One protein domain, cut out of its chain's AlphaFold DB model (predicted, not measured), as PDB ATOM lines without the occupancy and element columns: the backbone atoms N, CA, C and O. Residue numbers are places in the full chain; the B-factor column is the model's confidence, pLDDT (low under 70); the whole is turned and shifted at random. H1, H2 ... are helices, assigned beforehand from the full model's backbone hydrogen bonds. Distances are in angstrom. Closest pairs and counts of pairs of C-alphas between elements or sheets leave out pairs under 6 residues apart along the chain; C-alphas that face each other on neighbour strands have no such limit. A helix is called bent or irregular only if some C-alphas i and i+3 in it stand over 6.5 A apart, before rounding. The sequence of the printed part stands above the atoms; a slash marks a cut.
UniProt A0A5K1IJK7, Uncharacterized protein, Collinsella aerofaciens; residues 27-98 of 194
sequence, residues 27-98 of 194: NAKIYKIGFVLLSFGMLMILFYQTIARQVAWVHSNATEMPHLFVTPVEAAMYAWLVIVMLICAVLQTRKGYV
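What this domain is: This is residues 27 to 98 of the 194 residues of an uncharacterized protein of Collinsella aerofaciens (UniProt A0A5K1IJK7). Two long helices, H1 and H2, cross at a slant as a narrow, loosely closed X and run opposite ways, joined by a long loop, residues 59 to 71. H1 makes most of the length; residues 59 to 64 of the loop stick out beyond its last residue, and residues 71 to 77, of which 72 to 77 belong to H2, stand free. The printed part has 72 residues with two named helices, H1 then H2 along the chain, and no named strand; its class is all helix. The whole is loose, with a radius of gyration of the C-alphas of 16.2 A, and it is a rod spanning 54 by 20 by 16 A.

How they stand to each other: H1, residues 29 to 58, is the longest helix. H2, residues 72 to 94, is close to H1 but not clearly touching it, with 1 pair of C-alphas within 8 A. Their closest C-alphas are those of Ser 39 and Met 85, 6.6 A apart. The centres of H1 and H2 are 12.9 A apart. Their lines stand at a steep tilt of 36 degrees, only just past shallow, and they run opposite ways. In both H1 and H2 every O i to N i+4 pair is within hydrogen-bond range.

Where its parts are: H1 has 30 residues and runs 42.7 A from C-alpha 29 at (-26.088, 15.056, -18.416) to C-alpha 58 at (-54.975, 37.111, -40.836). H2 has 23 residues and measures 32.8 A from first to last C-alpha, ending with C-alpha 94 at (-32.733, 23.217, -6.429). Neither helix is bent.

The domain as a whole: The two C-alphas farthest apart are those of Asn 27 and Asn 61, 54.4 A. The printed part has no cut. The link from H1 to H2, 13 residues, is long. The mean pLDDT of the printed part is 78.0, and residues 27 to 32 and 93 to 98 are under 70.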
ATOM      1  N   ASN A  27     -23.816  12.122 -13.460       46.22
ATOM      2  CA  ASN A  27     -25.134  11.615 -13.052       46.22
ATOM      3  C   ASN A  27     -26.362  12.383 -13.588       46.22
ATOM      4  O   ASN A  27     -27.498  12.039 -13.267       46.22
ATOM      5  N   ALA A  28     -26.180  13.431 -14.399       54.03
ATOM      6  CA  ALA A  28     -27.307  14.274 -14.821       54.03
ATOM      7  C   ALA A  28     -27.287  14.746 -16.278       54.03
ATOM      8  O   ALA A  28     -28.242  15.392 -16.693       54.03
ATOM      9  N   LYS A  29     -26.258  14.446 -17.082       58.09
ATOM     10  CA  LYS A  29     -26.088  15.056 -18.416       58.09
ATOM     11  C   LYS A  29     -27.182  14.644 -19.410       58.09
ATOM     12  O   LYS A  29     -27.686  15.491 -20.140       58.09
ATOM     13  N   ILE A  30     -27.598  13.377 -19.381       59.84
ATOM     14  CA  ILE A  30     -28.666  12.850 -20.246       59.84
ATOM     15  C   ILE A  30     -30.026  13.441 -19.855       59.84
ATOM     16  O   ILE A  30     -30.746  13.918 -20.723       59.84
ATOM     17  N   TYR A  31     -30.352  13.503 -18.561       64.19
ATOM     18  CA  TYR A  31     -31.593  14.134 -18.090       64.19
ATOM     19  C   TYR A  31     -31.599  15.650 -18.328       64.19
ATOM     20  O   TYR A  31     -32.620  16.203 -18.712       64.19
ATOM     21  N   LYS A  32     -30.448  16.311 -18.167       66.38
ATOM     22  CA  LYS A  32     -30.199  17.737 -18.437       66.38
ATOM     23  C   LYS A  32     -30.448  18.072 -19.905       66.38
ATOM     24  O   LYS A  32     -31.260  18.941 -20.202       66.38
ATOM     25  N   ILE A  33     -29.771  17.369 -20.810       74.19
ATOM     26  CA  ILE A  33     -29.882  17.590 -22.254       74.19
ATOM     27  C   ILE A  33     -31.257  17.143 -22.752       74.19
ATOM     28  O   ILE A  33     -31.905  17.887 -23.479       74.19
ATOM     29  N   GLY A  34     -31.730  15.973 -22.319       76.50
ATOM     30  CA  GLY A  34     -33.035  15.433 -22.694       76.50
ATOM     31  C   GLY A  34     -34.185  16.340 -22.263       76.50
ATOM     32  O   GLY A  34     -35.052  16.643 -23.075       76.50
ATOM     33  N   PHE A  35     -34.161  16.850 -21.028       79.00
ATOM     34  CA  PHE A  35     -35.163  17.803 -20.558       79.00
ATOM     35  C   PHE A  35     -35.135  19.104 -21.358       79.00
ATOM     36  O   PHE A  35     -36.195  19.587 -21.745       79.00
ATOM     37  N   VAL A  36     -33.949  19.666 -21.618       79.06
ATOM     38  CA  VAL A  36     -33.810  20.907 -22.396       79.06
ATOM     39  C   VAL A  36     -34.303  20.712 -23.827       79.06
ATOM     40  O   VAL A  36     -35.096  21.522 -24.295       79.06
ATOM     41  N   LEU A  37     -33.895  19.636 -24.503       81.69
ATOM     42  CA  LEU A  37     -34.326  19.330 -25.868       81.69
ATOM     43  C   LEU A  37     -35.835  19.098 -25.949       81.69
ATOM     44  O   LEU A  37     -36.481  19.654 -26.831       81.69
ATOM     45  N   LEU A  38     -36.400  18.319 -25.022       83.38
ATOM     46  CA  LEU A  38     -37.834  18.043 -24.985       83.38
ATOM     47  C   LEU A  38     -38.630  19.319 -24.695       83.38
ATOM     48  O   LEU A  38     -39.572  19.635 -25.413       83.38
ATOM     49  N   SER A  39     -38.218  20.078 -23.682       81.62
ATOM     50  CA  SER A  39     -38.851  21.341 -23.297       81.62
ATOM     51  C   SER A  39     -38.819  22.349 -24.440       81.62
ATOM     52  O   SER A  39     -39.836  22.950 -24.775       81.62
ATOM     53  N   PHE A  40     -37.657  22.505 -25.074       82.69
ATOM     54  CA  PHE A  40     -37.492  23.399 -26.209       82.69
ATOM     55  C   PHE A  40     -38.322  22.944 -27.414       82.69
ATOM     56  O   PHE A  40     -39.063  23.743 -27.976       82.69
ATOM     57  N   GLY A  41     -38.258  21.660 -27.778       83.81
ATOM     58  CA  GLY A  41     -39.022  21.101 -28.894       83.81
ATOM     59  C   GLY A  41     -40.532  21.248 -28.707       83.81
ATOM     60  O   GLY A  41     -41.224  21.678 -29.626       83.81
ATOM     61  N   MET A  42     -41.043  20.975 -27.503       83.69
ATOM     62  CA  MET A  42     -42.468  21.128 -27.203       83.69
ATOM     63  C   MET A  42     -42.917  22.587 -27.254       83.69
ATOM     64  O   MET A  42     -43.961  22.872 -27.839       83.69
ATOM     65  N   LEU A  43     -42.124  23.514 -26.706       83.44
ATOM     66  CA  LEU A  43     -42.408  24.946 -26.813       83.44
ATOM     67  C   LEU A  43     -42.395  25.414 -28.271       83.44
ATOM     68  O   LEU A  43     -43.278  26.166 -28.664       83.44
ATOM     69  N   MET A  44     -41.448  24.939 -29.082       83.69
ATOM     70  CA  MET A  44     -41.380  25.267 -30.509       83.69
ATOM     71  C   MET A  44     -42.608  24.768 -31.275       83.69
ATOM     72  O   MET A  44     -43.174  25.524 -32.060       83.69
ATOM     73  N   ILE A  45     -43.057  23.533 -31.025       85.06
ATOM     74  CA  ILE A  45     -44.264  22.971 -31.654       85.06
ATOM     75  C   ILE A  45     -45.496  23.793 -31.275       85.06
ATOM     76  O   ILE A  45     -46.252  24.213 -32.151       85.06
ATOM     77  N   LEU A  46     -45.667  24.052 -29.979       83.56
ATOM     78  CA  LEU A  46     -46.746  24.880 -29.448       83.56
ATOM     79  C   LEU A  46     -46.786  26.254 -30.113       83.56
ATOM     80  O   LEU A  46     -47.809  26.681 -30.644       83.56
ATOM     81  N   PHE A  47     -45.639  26.925 -30.116       83.44
ATOM     82  CA  PHE A  47     -45.511  28.279 -30.621       83.44
ATOM     83  C   PHE A  47     -45.741  28.350 -32.134       83.44
ATOM     84  O   PHE A  47     -46.435  29.249 -32.613       83.44
ATOM     85  N   TYR A  48     -45.230  27.372 -32.887       85.50
ATOM     86  CA  TYR A  48     -45.465  27.275 -34.323       85.50
ATOM     87  C   TYR A  48     -46.945  27.065 -34.647       85.50
ATOM     88  O   TYR A  48     -47.473  27.737 -35.528       85.50
ATOM     89  N   GLN A  49     -47.643  26.184 -33.921       85.12
ATOM     90  CA  GLN A  49     -49.076  25.959 -34.132       85.12
ATOM     91  C   GLN A  49     -49.896  27.226 -33.870       85.12
ATOM     92  O   GLN A  49     -50.790  27.550 -34.654       85.12
ATOM     93  N   THR A  50     -49.574  27.976 -32.811       84.12
ATOM     94  CA  THR A  50     -50.219  29.265 -32.536       84.12
ATOM     95  C   THR A  50     -49.942  30.280 -33.646       84.12
ATOM     96  O   THR A  50     -50.872  30.943 -34.105       84.12
ATOM     97  N   ILE A  51     -48.695  30.374 -34.127       87.19
ATOM     98  CA  ILE A  51     -48.337  31.238 -35.261       87.19
ATOM     99  C   ILE A  51     -49.115  30.847 -36.512       87.19
ATOM    100  O   ILE A  51     -49.734  31.711 -37.120       87.19
ATOM    101  N   ALA A  52     -49.110  29.570 -36.891       86.44
ATOM    102  CA  ALA A  52     -49.759  29.100 -38.109       86.44
ATOM    103  C   ALA A  52     -51.266  29.389 -38.088       86.44
ATOM    104  O   ALA A  52     -51.807  29.890 -39.071       86.44
ATOM    105  N   ARG A  53     -51.937  29.171 -36.945       85.69
ATOM    106  CA  ARG A  53     -53.356  29.530 -36.760       85.69
ATOM    107  C   ARG A  53     -53.585  31.034 -36.871       85.69
ATOM    108  O   ARG A  53     -54.528  31.459 -37.528       85.69
ATOM    109  N   GLN A  54     -52.725  31.840 -36.255       85.69
ATOM    110  CA  GLN A  54     -52.845  33.294 -36.314       85.69
ATOM    111  C   GLN A  54     -52.601  33.831 -37.731       85.69
ATOM    112  O   GLN A  54     -53.327  34.715 -38.173       85.69
ATOM    113  N   VAL A  55     -51.624  33.290 -38.459       86.00
ATOM    114  CA  VAL A  55     -51.331  33.672 -39.847       86.00
ATOM    115  C   VAL A  55     -52.467  33.252 -40.781       86.00
ATOM    116  O   VAL A  55     -52.873  34.045 -41.629       86.00
ATOM    117  N   ALA A  56     -53.029  32.054 -40.590       85.38
ATOM    118  CA  ALA A  56     -54.216  31.606 -41.315       85.38
ATOM    119  C   ALA A  56     -55.414  32.526 -41.059       85.38
ATOM    120  O   ALA A  56     -56.126  32.876 -41.994       85.38
ATOM    121  N   TRP A  57     -55.603  32.966 -39.812       85.69
ATOM    122  CA  TRP A  57     -56.660  33.909 -39.464       85.69
ATOM    123  C   TRP A  57     -56.489  35.270 -40.143       85.69
ATOM    124  O   TRP A  57     -57.452  35.766 -40.716       85.69
ATOM    125  N   VAL A  58     -55.273  35.832 -40.155       84.62
ATOM    126  CA  VAL A  58     -54.975  37.111 -40.836       84.62
ATOM    127  C   VAL A  58     -55.334  37.066 -42.325       84.62
ATOM    128  O   VAL A  58     -55.756  38.074 -42.880       84.62
ATOM    129  N   HIS A  59     -55.188  35.901 -42.956       82.81
ATOM    130  CA  HIS A  59     -55.530  35.689 -44.364       82.81
ATOM    131  C   HIS A  59     -56.954  35.169 -44.586       82.81
ATOM    132  O   HIS A  59     -57.373  34.977 -45.726       82.81
ATOM    133  N   SER A  60     -57.705  34.922 -43.514       80.94
ATOM    134  CA  SER A  60     -59.091  34.481 -43.589       80.94
ATOM    135  C   SER A  60     -60.039  35.674 -43.513       80.94
ATOM    136  O   SER A  60     -59.772  36.656 -42.829       80.94
ATOM    137  N   ASN A  61     -61.217  35.550 -44.123       76.44
ATOM    138  CA  ASN A  61     -62.308  36.515 -43.943       76.44
ATOM    139  C   ASN A  61     -63.043  36.328 -42.595       76.44
ATOM    140  O   ASN A  61     -64.192  36.746 -42.459       76.44
ATOM    141  N   ALA A  62     -62.439  35.633 -41.625       77.44
ATOM    142  CA  ALA A  62     -63.079  35.312 -40.360       77.44
ATOM    143  C   ALA A  62     -63.004  36.498 -39.389       77.44
ATOM    144  O   ALA A  62     -61.928  36.991 -39.057       77.44
ATOM    145  N   THR A  63     -64.160  36.916 -38.879       73.44
ATOM    146  CA  THR A  63     -64.262  37.998 -37.886       73.44
ATOM    147  C   THR A  63     -63.746  37.573 -36.510       73.44
ATOM    148  O   THR A  63     -63.289  38.403 -35.728       73.44
ATOM    149  N   GLU A  64     -63.815  36.278 -36.202       79.12
ATOM    150  CA  GLU A  64     -63.451  35.738 -34.895       79.12
ATOM    151  C   GLU A  64     -61.991  35.293 -34.867       79.12
ATOM    152  O   GLU A  64     -61.531  34.539 -35.726       79.12
ATOM    153  N   MET A  65     -61.264  35.764 -33.853       75.25
ATOM    154  CA  MET A  65     -59.879  35.376 -33.621       75.25
ATOM    155  C   MET A  65     -59.809  33.884 -33.252       75.25
ATOM    156  O   MET A  65     -60.621  33.422 -32.445       75.25
ATOM    157  N   PRO A  66     -58.846  33.115 -33.791       78.06
ATOM    158  CA  PRO A  66     -58.759  31.687 -33.543       78.06
ATOM    159  C   PRO A  66     -58.521  31.415 -32.062       78.06
ATOM    160  O   PRO A  66     -57.688  32.056 -31.416       78.06
ATOM    161  N   HIS A  67     -59.224  30.416 -31.534       79.50
ATOM    162  CA  HIS A  67     -58.942  29.910 -30.200       79.50
ATOM    163  C   HIS A  67     -57.491  29.421 -30.113       79.50
ATOM    164  O   HIS A  67     -56.958  28.810 -31.044       79.50
ATOM    165  N   LEU A  68     -56.860  29.665 -28.959       73.31
ATOM    166  CA  LEU A  68     -55.485  29.232 -28.704       73.31
ATOM    167  C   LEU A  68     -55.335  27.708 -28.871       73.31
ATOM    168  O   LEU A  68     -54.329  27.240 -29.402       73.31
ATOM    169  N   PHE A  69     -56.375  26.956 -28.499       78.19
ATOM    170  CA  PHE A  69     -56.476  25.505 -28.634       78.19
ATOM    171  C   PHE A  69     -57.737  25.137 -29.422       78.19
ATOM    172  O   PHE A  69     -58.776  25.771 -29.241       78.19
ATOM    173  N   VAL A  70     -57.664  24.109 -30.271       77.69
ATOM    174  CA  VAL A  70     -58.816  23.619 -31.052       77.69
ATOM    175  C   VAL A  70     -59.772  22.838 -30.158       77.69
ATOM    176  O   VAL A  70     -60.979  22.857 -30.379       77.69
ATOM    177  N   THR A  71     -59.249  22.168 -29.127       84.31
ATOM    178  CA  THR A  71     -60.064  21.401 -28.178       84.31
ATOM    179  C   THR A  71     -59.640  21.638 -26.727       84.31
ATOM    180  O   THR A  71     -58.470  21.924 -26.454       84.31
ATOM    181  N   PRO A  72     -60.556  21.456 -25.756       83.62
ATOM    182  CA  PRO A  72     -60.198  21.485 -24.338       83.62
ATOM    183  C   PRO A  72     -59.221  20.361 -23.953       83.62
ATOM    184  O   PRO A  72     -58.429  20.529 -23.032       83.62
ATOM    185  N   VAL A  73     -59.233  19.232 -24.675       85.75
ATOM    186  CA  VAL A  73     -58.281  18.127 -24.470       85.75
ATOM    187  C   VAL A  73     -56.866  18.547 -24.867       85.75
ATOM    188  O   VAL A  73     -55.930  18.343 -24.100       85.75
ATOM    189  N   GLU A  74     -56.709  19.196 -26.023       81.06
ATOM    190  CA  GLU A  74     -55.435  19.782 -26.463       81.06
ATOM    191  C   GLU A  74     -54.919  20.806 -25.440       81.06
ATOM    192  O   GLU A  74     -53.757  20.747 -25.035       81.06
ATOM    193  N   ALA A  75     -55.798  21.689 -24.953       84.19
ATOM    194  CA  ALA A  75     -55.460  22.652 -23.907       84.19
ATOM    195  C   ALA A  75     -54.954  21.960 -22.629       84.19
ATOM    196  O   ALA A  75     -53.931  22.358 -22.072       84.19
ATOM    197  N   ALA A  76     -55.633  20.897 -22.186       86.69
ATOM    198  CA  ALA A  76     -55.249  20.131 -21.003       86.69
ATOM    199  C   ALA A  76     -53.888  19.433 -21.173       86.69
ATOM    200  O   ALA A  76     -53.071  19.454 -20.252       86.69
ATOM    201  N   MET A  77     -53.612  18.861 -22.351       84.88
ATOM    202  CA  MET A  77     -52.323  18.226 -22.649       84.88
ATOM    203  C   MET A  77     -51.173  19.231 -22.582       84.88
ATOM    204  O   MET A  77     -50.153  18.966 -21.945       84.88
ATOM    205  N   TYR A  78     -51.338  20.405 -23.189       83.62
ATOM    206  CA  TYR A  78     -50.313  21.442 -23.149       83.62
ATOM    207  C   TYR A  78     -50.150  22.061 -21.761       83.62
ATOM    208  O   TYR A  78     -49.018  22.273 -21.326       83.62
ATOM    209  N   ALA A  79     -51.243  22.271 -21.022       85.69
ATOM    210  CA  ALA A  79     -51.183  22.721 -19.634       85.69
ATOM    211  C   ALA A  79     -50.407  21.729 -18.753       85.69
ATOM    212  O   ALA A  79     -49.526  22.135 -17.994       85.69
ATOM    213  N   TRP A  80     -50.674  20.428 -18.896       86.12
ATOM    214  CA  TRP A  80     -49.948  19.382 -18.178       86.12
ATOM    215  C   TRP A  80     -48.448  19.410 -18.483       86.12
ATOM    216  O   TRP A  80     -47.624  19.369 -17.569       86.12
ATOM    217  N   LEU A  81     -48.079  19.553 -19.757       83.44
ATOM    218  CA  LEU A  81     -46.678  19.633 -20.164       83.44
ATOM    219  C   LEU A  81     -45.976  20.863 -19.587       83.44
ATOM    220  O   LEU A  81     -44.866  20.736 -19.075       83.44
ATOM    221  N   VAL A  82     -46.625  22.030 -19.601       84.25
ATOM    222  CA  VAL A  82     -46.082  23.248 -18.981       84.25
ATOM    223  C   VAL A  82     -45.877  23.047 -17.478       84.25
ATOM    224  O   VAL A  82     -44.822  23.406 -16.960       84.25
ATOM    225  N   ILE A  83     -46.828  22.420 -16.778       87.62
ATOM    226  CA  ILE A  83     -46.692  22.099 -15.348       87.62
ATOM    227  C   ILE A  83     -45.473  21.202 -15.109       87.62
ATOM    228  O   ILE A  83     -44.635  21.520 -14.263       87.62
ATOM    229  N   VAL A  84     -45.331  20.116 -15.876       85.25
ATOM    230  CA  VAL A  84     -44.182  19.203 -15.769       85.25
ATOM    231  C   VAL A  84     -42.873  19.949 -16.032       85.25
ATOM    232  O   VAL A  84     -41.916  19.794 -15.274       85.25
ATOM    233  N   MET A  85     -42.834  20.813 -17.048       84.94
ATOM    234  CA  MET A  85     -41.665  21.633 -17.360       84.94
ATOM    235  C   MET A  85     -41.291  22.573 -16.209       84.94
ATOM    236  O   MET A  85     -40.121  22.633 -15.834       84.94
ATOM    237  N   LEU A  86     -42.262  23.264 -15.609       84.06
ATOM    238  CA  LEU A  86     -42.023  24.153 -14.471       84.06
ATOM    239  C   LEU A  86     -41.506  23.379 -13.253       84.06
ATOM    240  O   LEU A  86     -40.521  23.790 -12.639       84.06
ATOM    241  N   ILE A  87     -42.111  22.231 -12.935       84.81
ATOM    242  CA  ILE A  87     -41.666  21.371 -11.831       84.81
ATOM    243  C   ILE A  87     -40.231  20.896 -12.077       84.81
ATOM    244  O   ILE A  87     -39.371  21.047 -11.209       84.81
ATOM    245  N   CYS A  88     -39.935  20.367 -13.264       81.06
ATOM    246  CA  CYS A  88     -38.591  19.920 -13.615       81.06
ATOM    247  C   CYS A  88     -37.572  21.065 -13.592       81.06
ATOM    248  O   CYS A  88     -36.439  20.842 -13.161       81.06
ATOM    249  N   ALA A  89     -37.946  22.274 -14.020       77.25
ATOM    250  CA  ALA A  89     -37.087  23.451 -13.941       77.25
ATOM    251  C   ALA A  89     -36.771  23.809 -12.479       77.25
ATOM    252  O   ALA A  89     -35.602  23.979 -12.139       77.25
ATOM    253  N   VAL A  90     -37.775  23.826 -11.595       76.62
ATOM    254  CA  VAL A  90     -37.594  24.063 -10.148       76.62
ATOM    255  C   VAL A  90     -36.727  22.980  -9.502       76.62
ATOM    256  O   VAL A  90     -35.842  23.269  -8.699       76.62
ATOM    257  N   LEU A  91     -36.942  21.710  -9.844       75.12
ATOM    258  CA  LEU A  91     -36.128  20.616  -9.314       75.12
ATOM    259  C   LEU A  91     -34.672  20.708  -9.792       75.12
ATOM    260  O   LEU A  91     -33.757  20.425  -9.017       75.12
ATOM    261  N   GLN A  92     -34.443  21.137 -11.036       70.31
ATOM    262  CA  GLN A  92     -33.099  21.372 -11.563       70.31
ATOM    263  C   GLN A  92     -32.418  22.554 -10.863       70.31
ATOM    264  O   GLN A  92     -31.275  22.407 -10.430       70.31
ATOM    265  N   THR A  93     -33.099  23.686 -10.657       66.19
ATOM    266  CA  THR A  93     -32.508  24.829  -9.935       66.19
ATOM    267  C   THR A  93     -32.162  24.476  -8.488       66.19
ATOM    268  O   THR A  93     -31.087  24.839  -8.013       66.19
ATOM    269  N   ARG A  94     -33.001  23.686  -7.802       65.94
ATOM    270  CA  ARG A  94     -32.733  23.217  -6.429       65.94
ATOM    271  C   ARG A  94     -31.531  22.277  -6.319       65.94
ATOM    272  O   ARG A  94     -30.859  22.300  -5.293       65.94
ATOM    273  N   LYS A  95     -31.236  21.484  -7.355       63.75
ATOM    274  CA  LYS A  95     -30.064  20.589  -7.404       63.75
ATOM    275  C   LYS A  95     -28.750  21.298  -7.775       63.75
ATOM    276  O   LYS A  95     -27.757  20.622  -8.009       63.75
ATOM    277  N   GLY A  96     -28.733  22.633  -7.843       53.41
ATOM    278  CA  GLY A  96     -27.522  23.404  -8.155       53.41
ATOM    279  C   GLY A  96     -27.192  23.473  -9.647       53.41
ATOM    280  O   GLY A  96     -26.094  23.852 -10.022       53.41
ATOM    281  N   TYR A  97     -28.141  23.128 -10.521       51.59
ATOM    282  CA  TYR A  97     -27.934  23.119 -11.973       51.59
ATOM    283  C   TYR A  97     -27.646  24.508 -12.559       51.59
ATOM    284  O   TYR A  97     -26.971  24.628 -13.584       51.59
ATOM    285  N   VAL A  98     -28.221  25.541 -11.939       50.25
ATOM    286  CA  VAL A  98     -27.849  26.935 -12.160       50.25
ATOM    287  C   VAL A  98     -26.875  27.265 -11.046       50.25
ATOM    288  O   VAL A  98     -27.283  27.315  -9.883       50.25
TER     289      VAL A  98